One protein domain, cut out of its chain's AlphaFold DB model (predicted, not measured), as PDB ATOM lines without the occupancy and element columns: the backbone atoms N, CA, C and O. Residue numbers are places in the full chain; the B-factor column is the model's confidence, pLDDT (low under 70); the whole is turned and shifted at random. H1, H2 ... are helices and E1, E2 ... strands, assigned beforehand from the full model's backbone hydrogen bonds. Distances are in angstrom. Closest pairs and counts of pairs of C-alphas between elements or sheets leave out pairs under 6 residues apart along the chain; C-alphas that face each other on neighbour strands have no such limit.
ATOM      1  N   GLU A  52     127.133  66.598 160.371       94.12
ATOM      2  CA  GLU A  52     125.878  67.359 160.346       94.12
ATOM      3  C   GLU A  52     126.046  68.705 159.627       94.12
ATOM      4  O   GLU A  52     125.203  69.079 158.817       94.12
ATOM      5  N   GLN A  53     127.165  69.406 159.842       95.00
ATOM      6  CA  GLN A  53     127.468  70.621 159.079       95.00
ATOM      7  C   GLN A  53     127.596  70.328 157.583       95.00
ATOM      8  O   GLN A  53     127.018  71.043 156.767       95.00
ATOM      9  N   PHE A  54     128.313  69.260 157.228       94.81
ATOM     10  CA  PHE A  54     128.448  68.825 155.842       94.81
ATOM     11  C   PHE A  54     127.095  68.469 155.208       94.81
ATOM     12  O   PHE A  54     126.775  68.913 154.108       94.81
ATOM     13  N   ARG A  55     126.246  67.726 155.923       95.12
ATOM     14  CA  ARG A  55     124.898  67.356 155.483       95.12
ATOM     15  C   ARG A  55     124.059  68.596 155.179       95.12
ATOM     16  O   ARG A  55     123.409  68.648 154.141       95.12
ATOM     17  N   GLN A  56     124.113  69.613 156.038       94.31
ATOM     18  CA  GLN A  56     123.423  70.887 155.809       94.31
ATOM     19  C   GLN A  56     123.981  71.642 154.595       94.31
ATOM     20  O   GLN A  56     123.208  72.215 153.834       94.31
ATOM     21  N   GLN A  57     125.297  71.612 154.366       93.06
ATOM     22  CA  GLN A  57     125.908  72.194 153.161       93.06
ATOM     23  C   GLN A  57     125.384  71.518 151.891       93.06
ATOM     24  O   GLN A  57     124.974  72.204 150.952       93.06
ATOM     25  N   VAL A  58     125.322  70.182 151.890       93.50
ATOM     26  CA  VAL A  58     124.754  69.406 150.782       93.50
ATOM     27  C   VAL A  58     123.282  69.750 150.588       93.50
ATOM     28  O   VAL A  58     122.908  70.101 149.478       93.50
ATOM     29  N   VAL A  59     122.454  69.744 151.639       92.38
ATOM     30  CA  VAL A  59     121.021  70.101 151.559       92.38
ATOM     31  C   VAL A  59     120.804  71.507 151.000       92.38
ATOM     32  O   VAL A  59     119.940  71.703 150.151       92.38
ATOM     33  N   ASN A  60     121.633  72.468 151.402       90.25
ATOM     34  CA  ASN A  60     121.545  73.855 150.947       90.25
ATOM     35  C   ASN A  60     122.177  74.094 149.564       90.25
ATOM     36  O   ASN A  60     122.199  75.232 149.095       90.25
ATOM     37  N   GLY A  61     122.711  73.056 148.911       89.56
ATOM     38  CA  GLY A  61     123.312  73.170 147.584       89.56
ATOM     39  C   GLY A  61     124.623  73.962 147.568       89.56
ATOM     40  O   GLY A  61     124.950  74.572 146.554       89.56
ATOM     41  N   GLN A  62     125.381  73.971 148.670       92.62
ATOM     42  CA  GLN A  62     126.617  74.753 148.833       92.62
ATOM     43  C   GLN A  62     127.838  74.096 148.165       92.62
ATOM     44  O   GLN A  62     128.905  73.980 148.761       92.62
ATOM     45  N   PHE A  63     127.667  73.664 146.918       92.38
ATOM     46  CA  PHE A  63     128.716  73.099 146.071       92.38
ATOM     47  C   PHE A  63     129.427  74.197 145.287       92.38
ATOM     48  O   PHE A  63     128.806  75.201 144.924       92.38
ATOM     49  N   VAL A  64     130.710  74.005 144.981       90.38
ATOM     50  CA  VAL A  64     131.456  74.968 144.163       90.38
ATOM     51  C   VAL A  64     130.797  75.161 142.797       90.38
ATOM     52  O   VAL A  64     130.368  74.209 142.147       90.38
ATOM     53  N   THR A  65     130.718  76.410 142.347       86.94
ATOM     54  CA  THR A  65     130.172  76.768 141.038       86.94
ATOM     55  C   THR A  65     130.920  76.063 139.910       86.94
ATOM     56  O   THR A  65     132.155  76.043 139.875       86.94
ATOM     57  N   GLN A  66     130.168  75.558 138.932       84.38
ATOM     58  CA  GLN A  66     130.738  75.072 137.685       84.38
ATOM     59  C   GLN A  66     131.501  76.197 136.968       84.38
ATOM     60  O   GLN A  66     130.902  77.179 136.532       84.38
ATOM     61  N   GLN A  67     132.820  76.041 136.832       77.81
ATOM     62  CA  GLN A  67     133.695  77.071 136.251       77.81
ATOM     63  C   GLN A  67     133.562  77.181 134.727       77.81
ATOM     64  O   GLN A  67     133.717  78.259 134.163       77.81
ATOM     65  N   TYR A  68     133.275  76.061 134.060       80.25
ATOM     66  CA  TYR A  68     133.222  75.970 132.601       80.25
ATOM     67  C   TYR A  68     131.782  75.904 132.096       80.25
ATOM     68  O   TYR A  68     130.938  75.235 132.690       80.25
ATOM     69  N   SER A  69     131.515  76.568 130.971       80.00
ATOM     70  CA  SER A  69     130.226  76.517 130.273       80.00
ATOM     71  C   SER A  69     129.884  75.103 129.799       80.00
ATOM     72  O   SER A  69     128.723  74.720 129.879       80.00
ATOM     73  N   ALA A  70     130.883  74.321 129.385       82.38
ATOM     74  CA  ALA A  70     130.752  72.913 129.038       82.38
ATOM     75  C   ALA A  70     131.905  72.091 129.634       82.38
ATOM     76  O   ALA A  70     133.055  72.532 129.674       82.38
ATOM     77  N   VAL A  71     131.604  70.893 130.131       83.00
ATOM     78  CA  VAL A  71     132.594  69.990 130.731       83.00
ATOM     79  C   VAL A  71     132.138  68.534 130.631       83.00
ATOM     80  O   VAL A  71     130.948  68.221 130.690       83.00
ATOM     81  N   THR A  72     133.104  67.624 130.489       82.31
ATOM     82  CA  THR A  72     132.871  66.181 130.583       82.31
ATOM     83  C   THR A  72     133.672  65.603 131.742       82.31
ATOM     84  O   THR A  72     134.892  65.735 131.837       82.31
ATOM     85  N   TYR A  73     132.946  64.941 132.624       80.31
ATOM     86  CA  TYR A  73     133.435  64.216 133.773       80.31
ATOM     87  C   TYR A  73     133.663  62.753 133.357       80.31
ATOM     88  O   TYR A  73     132.720  62.107 132.913       80.31
ATOM     89  N   TYR A  74     134.878  62.212 133.490       74.50
ATOM     90  CA  TYR A  74     135.182  60.805 133.221       74.50
ATOM     91  C   TYR A  74     135.297  60.013 134.525       74.50
ATOM     92  O   TYR A  74     136.048  60.368 135.426       74.50
ATOM     93  N   PHE A  75     134.581  58.905 134.622       73.62
ATOM     94  CA  PHE A  75     134.640  58.009 135.768       73.62
ATOM     95  C   PHE A  75     135.224  56.677 135.359       73.62
ATOM     96  O   PHE A  75     134.997  56.174 134.255       73.62
ATOM     97  N   VAL A  76     136.014  56.140 136.273       69.19
ATOM     98  CA  VAL A  76     136.937  55.059 135.990       69.19
ATOM     99  C   VAL A  76     136.747  54.040 137.085       69.19
ATOM    100  O   VAL A  76     136.825  54.384 138.261       69.19
ATOM    101  N   ASP A  77     136.400  52.820 136.704       67.69
ATOM    102  CA  ASP A  77     136.322  51.728 137.658       67.69
ATOM    103  C   ASP A  77     137.739  51.386 138.094       67.69
ATOM    104  O   ASP A  77     138.592  51.076 137.258       67.69
ATOM    105  N   VAL A  78     137.994  51.498 139.385       61.72
ATOM    106  CA  VAL A  78     139.276  51.223 140.002       61.72
ATOM    107  C   VAL A  78     139.075  50.038 140.926       61.72
ATOM    108  O   VAL A  78     138.372  50.162 141.925       61.72
ATOM    109  N   TYR A  79     139.737  48.919 140.637       60.38
ATOM    110  CA  TYR A  79     139.900  47.850 141.617       60.38
ATOM    111  C   TYR A  79     141.339  47.772 142.099       60.38
ATOM    112  O   TYR A  79     142.278  47.889 141.303       60.38
ATOM    113  N   TYR A  80     141.515  47.601 143.411       52.72
ATOM    114  CA  TYR A  80     142.821  47.301 143.983       52.72
ATOM    115  C   TYR A  80     143.080  45.787 143.908       52.72
ATOM    116  O   TYR A  80     142.260  44.971 144.314       52.72
ATOM    117  N   SER A  81     144.222  45.396 143.348       50.97
ATOM    118  CA  SER A  81     144.769  44.049 143.450       50.97
ATOM    119  C   SER A  81     146.126  44.130 144.142       50.97
ATOM    120  O   SER A  81     146.947  44.999 143.855       50.97
ATOM    121  N   SER A  82     146.404  43.217 145.070       47.47
ATOM    122  CA  SER A  82     147.670  43.171 145.818       47.47
ATOM    123  C   SER A  82     148.896  42.818 144.958       47.47
ATOM    124  O   SER A  82     149.986  42.611 145.491       47.47
ATOM    125  N   GLN A  83     148.741  42.738 143.632       45.22
ATOM    126  CA  GLN A  83     149.778  42.316 142.705       45.22
ATOM    127  C   GLN A  83     149.959  43.336 141.575       45.22
ATOM    128  O   GLN A  83     149.180  43.416 140.628       45.22
ATOM    129  N   ASN A  84     151.099  44.019 141.659       44.31
ATOM    130  CA  ASN A  84     151.746  44.855 140.651       44.31
ATOM    131  C   ASN A  84     151.283  46.313 140.521       44.31
ATOM    132  O   ASN A  84     150.113  46.653 140.373       44.31
ATOM    133  N   ASN A  85     152.317  47.156 140.475       50.16
ATOM    134  CA  ASN A  85     152.320  48.578 140.166       50.16
ATOM    135  C   ASN A  85     151.893  48.770 138.700       50.16
ATOM    136  O   ASN A  85     152.728  48.855 137.800       50.16
ATOM    137  N   ASN A  86     150.587  48.736 138.449       53.12
ATOM    138  CA  ASN A  86     150.019  48.797 137.110       53.12
ATOM    139  C   ASN A  86     149.519  50.217 136.849       53.12
ATOM    140  O   ASN A  86     148.481  50.642 137.348       53.12
ATOM    141  N   CYS A  87     150.268  50.971 136.050       50.88
ATOM    142  CA  CYS A  87     149.745  52.200 135.477       50.88
ATOM    143  C   CYS A  87     148.728  51.837 134.391       50.88
ATOM    144  O   CYS A  87     149.089  51.243 133.375       50.88
ATOM    145  N   SER A  88     147.466  52.205 134.590       48.44
ATOM    146  CA  SER A  88     146.456  52.120 133.537       48.44
ATOM    147  C   SER A  88     146.438  53.443 132.779       48.44
ATOM    148  O   SER A  88     146.020  54.476 133.304       48.44
ATOM    149  N   SER A  89     146.943  53.418 131.546       44.53
ATOM    150  CA  SER A  89     146.885  54.552 130.622       44.53
ATOM    151  C   SER A  89     145.630  54.451 129.769       44.53
ATOM    152  O   SER A  89     145.491  53.541 128.954       44.53
ATOM    153  N   TRP A  90     144.723  55.402 129.934       47.06
ATOM    154  CA  TRP A  90     143.667  55.679 128.969       47.06
ATOM    155  C   TRP A  90     144.103  56.810 128.045       47.06
ATOM    156  O   TRP A  90     144.997  57.586 128.369       47.06
ATOM    157  N   TRP A  91     143.431  56.955 126.901       43.19
ATOM    158  CA  TRP A  91     143.722  57.996 125.903       43.19
ATOM    159  C   TRP A  91     143.619  59.444 126.438       43.19
ATOM    160  O   TRP A  91     143.911  60.388 125.706       43.19
ATOM    161  N   ILE A  92     143.202  59.630 127.698       39.59
ATOM    162  CA  ILE A  92     143.027  60.928 128.361       39.59
ATOM    163  C   ILE A  92     143.858  61.088 129.641       39.59
ATOM    164  O   ILE A  92     144.218  62.212 129.977       39.59
ATOM    165  N   PHE A  93     144.155  60.013 130.372       43.81
ATOM    166  CA  PHE A  93     144.939  60.086 131.606       43.81
ATOM    167  C   PHE A  93     145.661  58.766 131.879       43.81
ATOM    168  O   PHE A  93     145.201  57.696 131.485       43.81
ATOM    169  N   THR A  94     146.766  58.853 132.615       47.16
ATOM    170  CA  THR A  94     147.456  57.700 133.193       47.16
ATOM    171  C   THR A  94     147.223  57.715 134.696       47.16
ATOM    172  O   THR A  94     147.660  58.640 135.378       47.16
ATOM    173  N   ALA A  95     146.525  56.705 135.211       50.75
ATOM    174  CA  ALA A  95     146.406  56.482 136.647       50.75
ATOM    175  C   ALA A  95     147.462  55.454 137.058       50.75
ATOM    176  O   ALA A  95     147.424  54.307 136.614       50.75
ATOM    177  N   CYS A  96     148.427  55.887 137.867       47.22
ATOM    178  CA  CYS A  96     149.459  55.025 138.426       47.22
ATOM    179  C   CYS A  96     149.179  54.791 139.905       47.22
ATOM    180  O   CYS A  96     149.089  55.735 140.689       47.22
ATOM    181  N   SER A  97     149.086  53.525 140.284       49.91
ATOM    182  CA  SER A  97     149.015  53.092 141.670       49.91
ATOM    183  C   SER A  97     149.637  51.706 141.780       49.91
ATOM    184  O   SER A  97     149.580  50.912 140.839       49.91
ATOM    185  N   SER A  98     150.192  51.412 142.955       47.53
ATOM    186  CA  SER A  98     150.816  50.136 143.324       47.53
ATOM    187  C   SER A  98     149.913  48.911 143.182       47.53
ATOM    188  O   SER A  98     150.397  47.796 143.354       47.53
ATOM    189  N   SER A  99     148.626  49.113 142.897       49.34
ATOM    190  CA  SER A  99     147.618  48.060 142.926       49.34
ATOM    191  C   SER A  99     146.393  48.317 142.040       49.34
ATOM    192  O   SER A  99     145.448  47.553 142.127       49.34
ATOM    193  N   GLN A 100     146.339  49.353 141.192       53.06
ATOM    194  CA  GLN A 100     145.099  49.664 140.456       53.06
ATOM    195  C   GLN A 100     145.029  48.992 139.084       53.06
ATOM    196  O   GLN A 100     145.906  49.164 138.239       53.06
ATOM    197  N   GLN A 101     143.933  48.290 138.830       52.88
ATOM    198  CA  GLN A 101     143.536  47.876 137.489       52.88
ATOM    199  C   GLN A 101     142.156  48.467 137.160       52.88
ATOM    200  O   GLN A 101     141.353  48.747 138.050       52.88
ATOM    201  N   SER A 102     141.912  48.736 135.874       55.66
ATOM    202  CA  SER A 102     140.687  49.396 135.404       55.66
ATOM    203  C   SER A 102     139.626  48.366 134.998       55.66
ATOM    204  O   SER A 102     139.899  47.549 134.117       55.66
ATOM    205  N   GLY A 103     138.428  48.424 135.590       51.84
ATOM    206  CA  GLY A 103     137.314  47.485 135.341       51.84
ATOM    207  C   GLY A 103     136.258  47.943 134.317       51.84
ATOM    208  O   GLY A 103     135.471  47.131 133.834       51.84
ATOM    209  N   GLY A 104     136.256  49.226 133.935       59.97
ATOM    210  CA  GLY A 104     135.224  49.855 133.101       59.97
ATOM    211  C   GLY A 104     135.225  51.385 133.226       59.97
ATOM    212  O   GLY A 104     135.992  51.948 134.006       59.97
ATOM    213  N   SER A 105     134.392  52.081 132.444       67.81
ATOM    214  CA  SER A 105     134.298  53.549 132.472       67.81
ATOM    215  C   SER A 105     132.889  54.060 132.182       67.81
ATOM    216  O   SER A 105     132.122  53.422 131.461       67.81
ATOM    217  N   PHE A 106     132.550  55.225 132.732       72.50
ATOM    218  CA  PHE A 106     131.365  55.993 132.339       72.50
ATOM    219  C   PHE A 106     131.686  57.489 132.335       72.50
ATOM    220  O   PHE A 106     132.761  57.906 132.765       72.50
ATOM    221  N   MET A 107     130.782  58.315 131.813       81.06
ATOM    222  CA  MET A 107     130.965  59.764 131.779       81.06
ATOM    223  C   MET A 107     129.734  60.476 132.324       81.06
ATOM    224  O   MET A 107     128.622  59.976 132.177       81.06
ATOM    225  N   ARG A 108     129.937  61.669 132.881       85.00
ATOM    226  CA  ARG A 108     128.876  62.653 133.109       85.00
ATOM    227  C   ARG A 108     129.176  63.897 132.287       85.00
ATOM    228  O   ARG A 108     130.340  64.247 132.091       85.00
ATOM    229  N   ARG A 109     128.157  64.579 131.784       84.94
ATOM    230  CA  ARG A 109     128.336  65.793 130.977       84.94
ATOM    231  C   ARG A 109     127.500  66.923 131.528       84.94
ATOM    232  O   ARG A 109     126.389  66.706 132.002       84.94
ATOM    233  N   TYR A 110     128.045  68.123 131.429       83.62
ATOM    234  CA  TYR A 110     127.342  69.357 131.721       83.62
ATOM    235  C   TYR A 110     127.618  70.357 130.608       83.62
ATOM    236  O   TYR A 110     128.774  70.591 130.261       83.62
ATOM    237  N   ASP A 111     126.559  70.955 130.084       82.81
ATOM    238  CA  ASP A 111     126.608  72.047 129.128       82.81
ATOM    239  C   ASP A 111     125.542  73.083 129.503       82.81
ATOM    240  O   ASP A 111     124.337  72.876 129.343       82.81
ATOM    241  N   LYS A 112     126.006  74.214 130.032       76.94
ATOM    242  CA  LYS A 112     125.181  75.349 130.444       76.94
ATOM    243  C   LYS A 112     124.490  76.016 129.261       76.94
ATOM    244  O   LYS A 112     123.373  76.499 129.422       76.94
ATOM    245  N   VAL A 113     125.157  76.086 128.109       76.62
ATOM    246  CA  VAL A 113     124.663  76.800 126.921       76.62
ATOM    247  C   VAL A 113     123.474  76.055 126.335       76.62
ATOM    248  O   VAL A 113     122.452  76.663 126.029       76.62
ATOM    249  N   ASN A 114     123.588  74.732 126.250       79.19
ATOM    250  CA  ASN A 114     122.544  73.864 125.716       79.19
ATOM    251  C   ASN A 114     121.575  73.342 126.791       79.19
ATOM    252  O   ASN A 114     120.700  72.536 126.478       79.19
ATOM    253  N   ASN A 115     121.722  73.794 128.045       77.12
ATOM    254  CA  ASN A 115     120.975  73.311 129.211       77.12
ATOM    255  C   ASN A 115     120.908  71.773 129.266       77.12
ATOM    256  O   ASN A 115     119.843  71.175 129.427       77.12
ATOM    257  N   PHE A 116     122.059  71.139 129.067       83.31
ATOM    258  CA  PHE A 116     122.178  69.699 128.930       83.31
ATOM    259  C   PHE A 116     122.989  69.118 130.083       83.31
ATOM    260  O   PHE A 116     124.082  69.591 130.403       83.31
ATOM    261  N   ILE A 117     122.444  68.067 130.692       87.31
ATOM    262  CA  ILE A 117     123.113  67.266 131.711       87.31
ATOM    263  C   ILE A 117     122.926  65.798 131.361       87.31
ATOM    264  O   ILE A 117     121.818  65.355 131.071       87.31
ATOM    265  N   GLU A 118     124.024  65.056 131.419       88.38
ATOM    266  CA  GLU A 118     124.048  63.600 131.333       88.38
ATOM    267  C   GLU A 118     124.636  63.090 132.646       88.38
ATOM    268  O   GLU A 118     125.821  63.291 132.913       88.38
ATOM    269  N   HIS A 119     123.799  62.494 133.492       90.69
ATOM    270  CA  HIS A 119     124.198  61.962 134.791       90.69
ATOM    271  C   HIS A 119     123.320  60.757 135.128       90.69
ATOM    272  O   HIS A 119     122.118  60.758 134.870       90.69
ATOM    273  N   GLU A 120     123.884  59.736 135.773       88.88
ATOM    274  CA  GLU A 120     123.139  58.540 136.187       88.88
ATOM    275  C   GLU A 120     121.979  58.824 137.164       88.88
ATOM    276  O   GLU A 120     121.117  57.973 137.363       88.88
ATOM    277  N   TYR A 121     121.945  60.015 137.771       89.12
ATOM    278  CA  TYR A 121     120.907  60.459 138.705       89.12
ATOM    279  C   TYR A 121     119.840  61.350 138.063       89.12
ATOM    280  O   TYR A 121     118.881  61.719 138.739       89.12
ATOM    281  N   GLY A 122     119.977  61.682 136.777       86.94
ATOM    282  CA  GLY A 122     119.008  62.475 136.027       86.94
ATOM    283  C   GLY A 122     119.656  63.470 135.066       86.94
ATOM    284  O   GLY A 122     120.869  63.654 135.048       86.94
ATOM    285  N   ASN A 123     118.819  64.149 134.284       88.19
ATOM    286  CA  ASN A 123     119.257  65.070 133.228       88.19
ATOM    287  C   ASN A 123     119.102  66.550 133.621       88.19
ATOM    288  O   ASN A 123     119.036  67.426 132.763       88.19
ATOM    289  N   ASP A 124     119.022  66.837 134.921       88.06
ATOM    290  CA  ASP A 124     118.939  68.186 135.476       88.06
ATOM    291  C   ASP A 124     119.649  68.263 136.843       88.06
ATOM    292  O   ASP A 124     119.784  67.260 137.549       88.06
ATOM    293  N   ILE A 125     120.106  69.463 137.230       87.56
ATOM    294  CA  ILE A 125     120.868  69.673 138.479       87.56
ATOM    295  C   ILE A 125     120.040  69.293 139.713       87.56
ATOM    296  O   ILE A 125     120.595  68.788 140.688       87.56
ATOM    297  N   GLY A 126     118.726  69.530 139.685       89.56
ATOM    298  CA  GLY A 126     117.840  69.253 140.812       89.56
ATOM    299  C   GLY A 126     117.729  67.759 141.093       89.56
ATOM    300  O   GLY A 126     117.841  67.344 142.244       89.56
ATOM    301  N   SER A 127     117.584  66.939 140.053       90.75
ATOM    302  CA  SER A 127     117.563  65.477 140.175       90.75
ATOM    303  C   SER A 127     118.861  64.934 140.771       90.75
ATOM    304  O   SER A 127     118.817  64.151 141.722       90.75
ATOM    305  N   VAL A 128     120.017  65.417 140.296       92.06
ATOM    306  CA  VAL A 128     121.326  65.044 140.860       92.06
ATOM    307  C   VAL A 128     121.416  65.457 142.331       92.06
ATOM    308  O   VAL A 128     121.731  64.639 143.191       92.06
ATOM    309  N   HIS A 129     121.079  66.710 142.646       93.31
ATOM    310  CA  HIS A 129     121.128  67.239 144.010       93.31
ATOM    311  C   HIS A 129     120.217  66.483 144.982       93.31
ATOM    312  O   HIS A 129     120.653  66.133 146.078       93.31
ATOM    313  N   ASN A 130     118.990  66.163 144.574       94.06
ATOM    314  CA  ASN A 130     118.052  65.384 145.380       94.06
ATOM    315  C   ASN A 130     118.601  63.989 145.712       94.06
ATOM    316  O   ASN A 130     118.410  63.507 146.831       94.06
ATOM    317  N   GLN A 131     119.327  63.356 144.784       94.50
ATOM    318  CA  GLN A 131     120.009  62.093 145.076       94.50
ATOM    319  C   GLN A 131     121.152  62.277 146.079       94.50
ATOM    320  O   GLN A 131     121.265  61.490 147.019       94.50
ATOM    321  N   LEU A 132     121.951  63.343 145.965       95.00
ATOM    322  CA  LEU A 132     122.995  63.649 146.953       95.00
ATOM    323  C   LEU A 132     122.405  63.885 148.351       95.00
ATOM    324  O   LEU A 132     122.939  63.363 149.329       95.00
ATOM    325  N   ILE A 133     121.277  64.599 148.445       95.56
ATOM    326  CA  ILE A 133     120.511  64.771 149.691       95.56
ATOM    327  C   ILE A 133     120.080  63.415 150.253       95.56
ATOM    328  O   ILE A 133     120.249  63.157 151.447       95.56
ATOM    329  N   SER A 134     119.530  62.546 149.403       94.62
ATOM    330  CA  SER A 134     119.097  61.204 149.799       94.62
ATOM    331  C   SER A 134     120.250  60.387 150.390       94.62
ATOM    332  O   SER A 134     120.078  59.750 151.429       94.62
ATOM    333  N   ILE A 135     121.442  60.468 149.787       93.75
ATOM    334  CA  ILE A 135     122.649  59.791 150.274       93.75
ATOM    335  C   ILE A 135     123.046  60.319 151.660       93.75
ATOM    336  O   ILE A 135     123.162  59.532 152.597       93.75
ATOM    337  N   VAL A 136     123.212  61.638 151.828       94.25
ATOM    338  CA  VAL A 136     123.704  62.207 153.103       94.25
ATOM    339  C   VAL A 136     122.694  62.131 154.249       94.25
ATOM    340  O   VAL A 136     123.090  62.185 155.411       94.25
ATOM    341  N   ASN A 137     121.400  62.005 153.951       94.00
ATOM    342  CA  ASN A 137     120.362  61.857 154.973       94.00
ATOM    343  C   ASN A 137     120.164  60.408 155.434       94.00
ATOM    344  O   ASN A 137     119.560  60.204 156.484       94.00
ATOM    345  N   ASN A 138     120.661  59.417 154.686       90.50
ATOM    346  CA  ASN A 138     120.452  57.998 154.988       90.50
ATOM    347  C   ASN A 138     121.769  57.206 155.143       90.50
ATOM    348  O   ASN A 138     121.938  56.168 154.487       90.50
ATOM    349  N   PRO A 139     122.715  57.649 155.995       90.00
ATOM    350  CA  PRO A 139     123.910  56.870 156.277       90.00
ATOM    351  C   PRO A 139     123.563  55.628 157.116       90.00
ATOM    352  O   PRO A 139     122.725  55.677 158.018       90.00
ATOM    353  N   ALA A 140     124.200  54.495 156.828       84.38
ATOM    354  CA  ALA A 140     124.007  53.244 157.550       84.38
ATOM    355  C   ALA A 140     125.233  52.320 157.469       84.38
ATOM    356  O   ALA A 140     126.056  52.379 156.555       84.38
ATOM    357  N   GLY A 141     125.340  51.423 158.450       66.12
ATOM    358  CA  GLY A 141     126.441  50.468 158.570       66.12
ATOM    359  C   GLY A 141     127.658  51.030 159.310       66.12
ATOM    360  O   GLY A 141     127.607  52.071 159.958       66.12
ATOM    361  N   THR A 142     128.777  50.310 159.261       54.44
ATOM    362  CA  THR A 142     129.979  50.657 160.030       54.44
ATOM    363  C   THR A 142     130.998  51.443 159.207       54.44
ATOM    364  O   THR A 142     131.751  50.865 158.430       54.44
ATOM    365  N   PHE A 143     131.046  52.755 159.466       55.00
ATOM    366  CA  PHE A 143     132.274  53.496 159.779       55.00
ATOM    367  C   PHE A 143     132.012  54.326 161.046       55.00
ATOM    368  O   PHE A 143     131.079  55.125 161.088       55.00
ATOM    369  N   GLY A 144     132.767  54.057 162.116       54.41
ATOM    370  CA  GLY A 144     132.735  54.829 163.365       54.41
ATOM    371  C   GLY A 144     131.409  54.892 164.142       54.41
ATOM    372  O   GLY A 144     131.296  55.748 165.007       54.41
ATOM    373  N   THR A 145     130.445  53.991 163.897       55.69
ATOM    374  CA  THR A 145     129.091  53.856 164.517       55.69
ATOM    375  C   THR A 145     127.912  54.440 163.711       55.69
ATOM    376  O   THR A 145     126.800  53.969 163.909       55.69
ATOM    377  N   ASN A 146     128.127  55.334 162.730       66.75
ATOM    378  CA  ASN A 146     127.033  55.942 161.934       66.75
ATOM    379  C   ASN A 146     127.171  55.800 160.404       66.75
ATOM    380  O   ASN A 146     126.389  56.388 159.670       66.75
ATOM    381  N   GLY A 147     128.152  55.048 159.896       82.88
ATOM    382  CA  GLY A 147     128.295  54.810 158.450       82.88
ATOM    383  C   GLY A 147     128.913  55.977 157.673       82.88
ATOM    384  O   GLY A 147     128.830  56.004 156.451       82.88
ATOM    385  N   THR A 148     129.546  56.930 158.357       90.31
ATOM    386  CA  THR A 148     130.147  58.124 157.741       90.31
ATOM    387  C   THR A 148     131.606  58.275 158.143       90.31
ATOM    388  O   THR A 148     131.955  58.021 159.298       90.31
ATOM    389  N   ARG A 149     132.451  58.763 157.235       89.00
ATOM    390  CA  ARG A 149     133.874  59.023 157.488       89.00
ATOM    391  C   ARG A 149     134.299  60.336 156.838       89.00
ATOM    392  O   ARG A 149     134.032  60.556 155.662       89.00
ATOM    393  N   GLN A 150     134.981  61.198 157.590       89.38
ATOM    394  CA  GLN A 150     135.554  62.418 157.028       89.38
ATOM    395  C   GLN A 150     136.791  62.076 156.190       89.38
ATOM    396  O   GLN A 150     137.693  61.398 156.681       89.38
ATOM    397  N   ILE A 151     136.832  62.550 154.944       86.50
ATOM    398  CA  ILE A 151     137.988  62.411 154.044       86.50
ATOM    399  C   ILE A 151     138.810  63.702 154.046       86.50
ATOM    400  O   ILE A 151     140.037  63.669 154.094       86.50
ATOM    401  N   SER A 152     138.129  64.849 154.040       89.19
ATOM    402  CA  SER A 152     138.729  66.177 154.159       89.19
ATOM    403  C   SER A 152     137.738  67.145 154.817       89.19
ATOM    404  O   SER A 152     136.628  66.773 155.196       89.19
ATOM    405  N   GLN A 153     138.105  68.421 154.942       91.06
ATOM    406  CA  GLN A 153     137.165  69.447 155.404       91.06
ATOM    407  C   GLN A 153     136.003  69.695 154.425       91.06
ATOM    408  O   GLN A 153     134.992  70.254 154.833       91.06
ATOM    409  N   THR A 154     136.111  69.277 153.164       91.75
ATOM    410  CA  THR A 154     135.075  69.475 152.134       91.75
ATOM    411  C   THR A 154     134.462  68.166 151.646       91.75
ATOM    412  O   THR A 154     133.454  68.201 150.947       91.75
ATOM    413  N   ALA A 155     135.033  67.018 152.023       92.81
ATOM    414  CA  ALA A 155     134.633  65.717 151.513       92.81
ATOM    415  C   ALA A 155     134.340  64.708 152.623       92.81
ATOM    416  O   ALA A 155     135.141  64.507 153.545       92.81
ATOM    417  N   TRP A 156     133.212  64.016 152.480       92.81
ATOM    418  CA  TRP A 156     132.788  62.944 153.372       92.81
ATOM    419  C   TRP A 156     132.420  61.696 152.583       92.81
ATOM    420  O   TRP A 156     131.793  61.758 151.527       92.81
ATOM    421  N   GLU A 157     132.799  60.555 153.142       90.62
ATOM    422  CA  GLU A 157     132.348  59.248 152.706       90.62
ATOM    423  C   GLU A 157     131.090  58.855 153.485       90.62
ATOM    424  O   GLU A 157     131.045  58.959 154.714       90.62
ATOM    425  N   VAL A 158     130.080  58.383 152.761       92.25
ATOM    426  CA  VAL A 158     128.791  57.937 153.279       92.25
ATOM    427  C   VAL A 158     128.534  56.519 152.795       92.25
ATOM    428  O   VAL A 158     128.522  56.253 151.595       92.25
ATOM    429  N   ARG A 159     128.316  55.603 153.735       89.75
ATOM    430  CA  ARG A 159     127.862  54.240 153.476       89.75
ATOM    431  C   ARG A 159     126.350  54.185 153.636       89.75
ATOM    432  O   ARG A 159     125.829  54.729 154.603       89.75
ATOM    433  N   ASN A 160     125.644  53.540 152.717       88.75
ATOM    434  CA  ASN A 160     124.200  53.330 152.830       88.75
ATOM    435  C   ASN A 160     123.867  51.944 153.424       88.75
ATOM    436  O   ASN A 160     124.745  51.114 153.673       88.75
ATOM    437  N   ALA A 161     122.575  51.664 153.610       85.06
ATOM    438  CA  ALA A 161     122.116  50.422 154.239       85.06
ATOM    439  C   ALA A 161     122.361  49.171 153.383       85.06
ATOM    440  O   ALA A 161     122.516  48.084 153.934       85.06
ATOM    441  N   SER A 162     122.425  49.315 152.054       84.25
ATOM    442  CA  SER A 162     122.799  48.200 151.181       84.25
ATOM    443  C   SER A 162     124.290  47.883 151.262       84.25
ATOM    444  O   SER A 162     124.688  46.789 150.889       84.25
ATOM    445  N   GLY A 163     125.107  48.792 151.800       80.50
ATOM    446  CA  GLY A 163     126.546  48.630 151.950       80.50
ATOM    447  C   GLY A 163     127.366  49.321 150.865       80.50
ATOM    448  O   GLY A 163     128.583  49.166 150.873       80.50
ATOM    449  N   ALA A 164     126.734  50.085 149.974       85.38
ATOM    450  CA  ALA A 164     127.424  50.912 148.996       85.38
ATOM    451  C   ALA A 164     128.020  52.167 149.651       85.38
ATOM    452  O   ALA A 164     127.483  52.671 150.641       85.38
ATOM    453  N   TYR A 165     129.114  52.674 149.092       86.31
ATOM    454  CA  TYR A 165     129.855  53.830 149.594       86.31
ATOM    455  C   TYR A 165     129.877  54.941 148.556       86.31
ATOM    456  O   TYR A 165     130.066  54.687 147.369       86.31
ATOM    457  N   TYR A 166     129.753  56.173 149.027       90.31
ATOM    458  CA  TYR A 166     129.759  57.378 148.213       90.31
ATOM    459  C   TYR A 166     130.710  58.381 148.845       90.31
ATOM    460  O   TYR A 166     130.601  58.625 150.042       90.31
ATOM    461  N   VAL A 167     131.601  58.995 148.071       91.31
ATOM    462  CA  VAL A 167     132.297  60.211 148.514       91.31
ATOM    463  C   VAL A 167     131.644  61.400 147.839       91.31
ATOM    464  O   VAL A 167     131.550  61.456 146.611       91.31
ATOM    465  N   ILE A 168     131.194  62.345 148.656       94.19
ATOM    466  CA  ILE A 168     130.648  63.624 148.213       94.19
ATOM    467  C   ILE A 168     131.638  64.703 148.645       94.19
ATOM    468  O   ILE A 168     132.058  64.720 149.801       94.19
ATOM    469  N   ASP A 169     132.002  65.585 147.719       93.62
ATOM    470  CA  ASP A 169     132.914  66.705 147.934       93.62
ATOM    471  C   ASP A 169     132.240  68.010 147.503       93.62
ATOM    472  O   ASP A 169     131.971  68.233 146.317       93.62
ATOM    473  N   VAL A 170     131.972  68.893 148.468       93.38
ATOM    474  CA  VAL A 170     131.366  70.207 148.194       93.38
ATOM    475  C   VAL A 170     132.346  71.173 147.523       93.38
ATOM    476  O   VAL A 170     131.923  72.203 147.001       93.38
ATOM    477  N   ALA A 171     133.642  70.840 147.468       90.44
ATOM    478  CA  ALA A 171     134.610  71.562 146.647       90.44
ATOM    479  C   ALA A 171     134.462  71.284 145.143       90.44
ATOM    480  O   ALA A 171     135.095  71.962 144.333       90.44
ATOM    481  N   GLN A 172     133.624  70.316 144.762       88.88
ATOM    482  CA  GLN A 172     133.284  70.021 143.374       88.88
ATOM    483  C   GLN A 172     131.857  70.487 143.042       88.88
ATOM    484  O   GLN A 172     131.010  70.544 143.935       88.88
ATOM    485  N   PRO A 173     131.548  70.780 141.765       90.38
ATOM    486  CA  PRO A 173     130.184  71.070 141.327       90.38
ATOM    487  C   PRO A 173     129.208  69.917 141.588       90.38
ATOM    488  O   PRO A 173     129.603  68.752 141.634       90.38
ATOM    489  N   VAL A 174     127.909  70.223 141.694       91.38
ATOM    490  CA  VAL A 174     126.846  69.217 141.923       91.38
ATOM    491  C   VAL A 174     126.931  68.067 140.916       91.38
ATOM    492  O   VAL A 174     126.918  66.908 141.304       91.38
ATOM    493  N   VAL A 175     127.089  68.386 139.629       89.50
ATOM    494  CA  VAL A 175     127.140  67.409 138.523       89.50
ATOM    495  C   VAL A 175     128.369  66.492 138.548       89.50
ATOM    496  O   VAL A 175     128.391  65.458 137.885       89.50
ATOM    497  N   ALA A 176     129.398  66.866 139.308       88.31
ATOM    498  CA  ALA A 176     130.595  66.063 139.512       88.31
ATOM    499  C   ALA A 176     130.414  65.008 140.610       88.31
ATOM    500  O   ALA A 176     131.217  64.084 140.719       88.31
ATOM    501  N   ASN A 177     129.395  65.168 141.453       91.31
ATOM    502  CA  ASN A 177     129.199  64.376 142.654       91.31
ATOM    503  C   ASN A 177     128.224  63.212 142.415       91.31
ATOM    504  O   ASN A 177     127.249  63.384 141.695       91.31
ATOM    505  N   PRO A 178     128.426  62.049 143.058       91.50
ATOM    506  CA  PRO A 178     129.535  61.699 143.942       91.50
ATOM    507  C   PRO A 178     130.843  61.564 143.156       91.50
ATOM    508  O   PRO A 178     130.836  61.125 142.004       91.50
ATOM    509  N   VAL A 179     131.951  61.944 143.789       86.69
ATOM    510  CA  VAL A 179     133.305  61.884 143.202       86.69
ATOM    511  C   VAL A 179     133.932  60.495 143.325       86.69
ATOM    512  O   VAL A 179     134.906  60.182 142.643       86.69
ATOM    513  N   PHE A 180     133.358  59.657 144.188       82.62
ATOM    514  CA  PHE A 180     133.657  58.237 144.266       82.62
ATOM    515  C   PHE A 180     132.392  57.443 144.586       82.62
ATOM    516  O   PHE A 180     131.582  57.881 145.408       82.62
ATOM    517  N   TYR A 181     132.243  56.269 143.977       83.94
ATOM    518  CA  TYR A 181     131.161  55.331 144.270       83.94
ATOM    519  C   TYR A 181     131.680  53.892 144.305       83.94
ATOM    520  O   TYR A 181     132.260  53.430 143.333       83.94
ATOM    521  N   ARG A 182     131.411  53.152 145.381       81.00
ATOM    522  CA  ARG A 182     131.658  51.705 145.469       81.00
ATOM    523  C   ARG A 182     130.338  50.973 145.719       81.00
ATOM    524  O   ARG A 182     129.698  51.267 146.732       81.00
ATOM    525  N   PRO A 183     129.916  50.034 144.854       79.81
ATOM    526  CA  PRO A 183     128.691  49.274 145.068       79.81
ATOM    527  C   PRO A 183     128.808  48.330 146.275       79.81
ATOM    528  O   PRO A 183     129.881  48.078 146.813       79.81
ATOM    529  N   ALA A 184     127.668  47.826 146.739       75.94
ATOM    530  CA  ALA A 184     127.569  47.022 147.957       75.94
ATOM    531  C   ALA A 184     128.231  45.634 147.882       75.94
ATOM    532  O   ALA A 184     128.577  45.056 148.910       75.94
ATOM    533  N   ASN A 185     128.321  45.073 146.679       66.50
ATOM    534  CA  ASN A 185     128.644  43.672 146.409       66.50
ATOM    535  C   ASN A 185     130.014  43.471 145.749       66.50
ATOM    536  O   ASN A 185     130.349  42.337 145.408       66.50
ATOM    537  N   THR A 186     130.791  44.533 145.556       59.28
ATOM    538  CA  THR A 186     132.192  44.410 145.156       59.28
ATOM    539  C   THR A 186     133.049  44.064 146.367       59.28
ATOM    540  O   THR A 186     132.686  44.358 147.513       59.28
ATOM    541  N   GLN A 187     134.190  43.400 146.137       56.19
ATOM    542  CA  GLN A 187     135.177  43.239 147.206       56.19
ATOM    543  C   GLN A 187     135.557  44.634 147.727       56.19
ATOM    544  O   GLN A 187     135.291  45.642 147.071       56.19
ATOM    545  N   ALA A 188     136.146  44.723 148.922       51.66
ATOM    546  CA  ALA A 188     136.408  45.984 149.630       51.66
ATOM    547  C   ALA A 188     137.263  47.016 148.851       51.66
ATOM    548  O   ALA A 188     137.573  48.084 149.375       51.66
ATOM    549  N   GLU A 189     137.623  46.725 147.607       52.31
ATOM    550  CA  GLU A 189     138.653  47.352 146.809       52.31
ATOM    551  C   GLU A 189     138.183  47.787 145.405       52.31
ATOM    552  O   GLU A 189     138.936  48.518 144.772       52.31
ATOM    553  N   ASP A 190     136.956  47.468 144.952       56.41
ATOM    554  CA  ASP A 190     136.462  47.907 143.626       56.41
ATOM    555  C   ASP A 190     135.494  49.091 143.755       56.41
ATOM    556  O   ASP A 190     134.484  48.999 144.458       56.41
ATOM    557  N   GLY A 191     135.768  50.203 143.075       59.81
ATOM    558  CA  GLY A 191     134.897  51.373 143.043       59.81
ATOM    559  C   GLY A 191     135.278  52.382 141.965       59.81
ATOM    560  O   GLY A 191     136.410  52.455 141.504       59.81
ATOM    561  N   TYR A 192     134.322  53.212 141.575       61.94
ATOM    562  CA  TYR A 192     134.512  54.246 140.574       61.94
ATOM    563  C   TYR A 192     135.148  55.480 141.195       61.94
ATOM    564  O   TYR A 192     134.569  56.073 142.105       61.94
ATOM    565  N   ALA A 193     136.294  55.897 140.667       66.12
ATOM    566  CA  ALA A 193     136.914  57.176 140.979       66.12
ATOM    567  C   ALA A 193     136.746  58.158 139.817       66.12
ATOM    568  O   ALA A 193     136.642  57.778 138.647       66.12
ATOM    569  N   TYR A 194     136.719  59.441 140.158       67.19
ATOM    570  CA  TYR A 194     136.541  60.515 139.200       67.19
ATOM    571  C   TYR A 194     137.863  61.049 138.625       67.19
ATOM    572  O   TYR A 194     138.808  61.314 139.366       67.19
ATOM    573  N   SER A 195     137.899  61.298 137.314       63.69
ATOM    574  CA  SER A 195     138.920  62.080 136.612       63.69
ATOM    575  C   SER A 195     138.254  63.079 135.661       63.69
ATOM    576  O   SER A 195     137.295  62.756 134.964       63.69
ATOM    577  N   TYR A 196     138.747  64.315 135.599       63.91
ATOM    578  CA  TYR A 196     138.118  65.345 134.771       63.91
ATOM    579  C   TYR A 196     138.932  65.725 133.557       63.91
ATOM    580  O   TYR A 196     140.150  65.873 133.630       63.91
ATOM    581  N   LYS A 197     138.234  65.979 132.449       64.44
ATOM    582  CA  LYS A 197     138.804  66.702 131.320       64.44
ATOM    583  C   LYS A 197     137.852  67.793 130.869       64.44
ATOM    584  O   LYS A 197     136.690  67.558 130.554       64.44
ATOM    585  N   VAL A 198     138.395  68.992 130.754       61.03
ATOM    586  CA  VAL A 198     137.719  70.080 130.055       61.03
ATOM    587  C   VAL A 198     137.822  69.781 128.560       61.03
ATOM    588  O   VAL A 198     138.912  69.801 127.989       61.03
TER     589      VAL A 198
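Overview. This is residues 52 to 198 of the 202 residues of an uncharacterized protein of Bdellovibrionales bacterium CG11_big_fil_rev_8_21_14_0_20_38_13 (UniProt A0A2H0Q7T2). One long, twisted sheet of eight strands turns as a curved wall, and helix H2 runs along one face of it from near edge strand E3 to E5, with the shorter H1 packed beside H2. The long hairpin E1 and E2 reaches away from the helices, and residues 81 to 99 form its loop. The printed part has 147 residues, with named elements in the order H1, E1, E2, E3, H2, E4, E5, E6, E7, E8; these hold 71 residues, under half, in a mixed class of helices and strands. The sheet's order is E3, E2, E1, E8, E7, E6, E5, E4, antiparallel throughout. The whole is compact, with a radius of gyration of the C-alphas of 15.5 A and spans of 43 by 41 by 25 A.

Along the chain. E1 is residues 70 to 80, 32.0 A long, and E2 is residues 100 to 111, 31.2 A; E2 bends by 75 degrees at residue 103. E3 is residues 116 to 118. E8 is residues 190 to 197, 22.6 A, ending at C-alpha 197 (138.804, 66.702, 131.320). E7 is residues 180 to 182, E6 165 to 169, E5 155 to 159 and E4 148 to 150. H2 is residues 125 to 137, 18.3 A, starting at C-alpha 125 (120.868, 69.673, 138.479). H1 is residues 52 to 59, 10.4 A, starting at C-alpha 52 (125.878, 67.359, 160.346).

Arrangement. E1, E2 and E3 form a meander, each strand the antiparallel neighbour of the one before, and so do E4 to E8. Within hydrogen-bond range are N 73 and O 108 between E1 and E2, 2.7 A, N 111 and O 116 between E2 and E3, 2.8 A, and N 78 and O 191 between E1 and E8, 2.8 A. Likewise N 192 and O 181 join E8 and E7 at 2.7 A, and N 158 and O 166 join E5 and E6 at 2.8 A. H2 is on one face of the sheet, two layers, at a height over the sheet of 8.3 A. It is only just over E6, with 3 C-alphas falling on it, and only just across the strands, at 60.1 degrees to E6 on the local plane. The closest C-alphas of H2 and E5 are those of Val 136 and Val 158, 6.6 A apart. H1 only grazes the sheet, with residues 54 to 58. H1 and H2 touch at Val 59 and Ile 133, their closest C-alphas, 5.7 A apart, at a shallow tilt of 22 degrees, opposite ways. In both helices every O i to N i+4 pair is within hydrogen-bond range. E3 and E4, the edge strands, are apart.

Size, cuts and confidence. The C-alphas farthest apart are those of Gln 83 and Val 113, 45.5 A. The printed part has no cut. The one long link joins E1 to E2, with 19 residues. Mean pLDDT of the printed part is 76.6; residues 76 to 105, 141 to 146 and 185 to 198 are under 70.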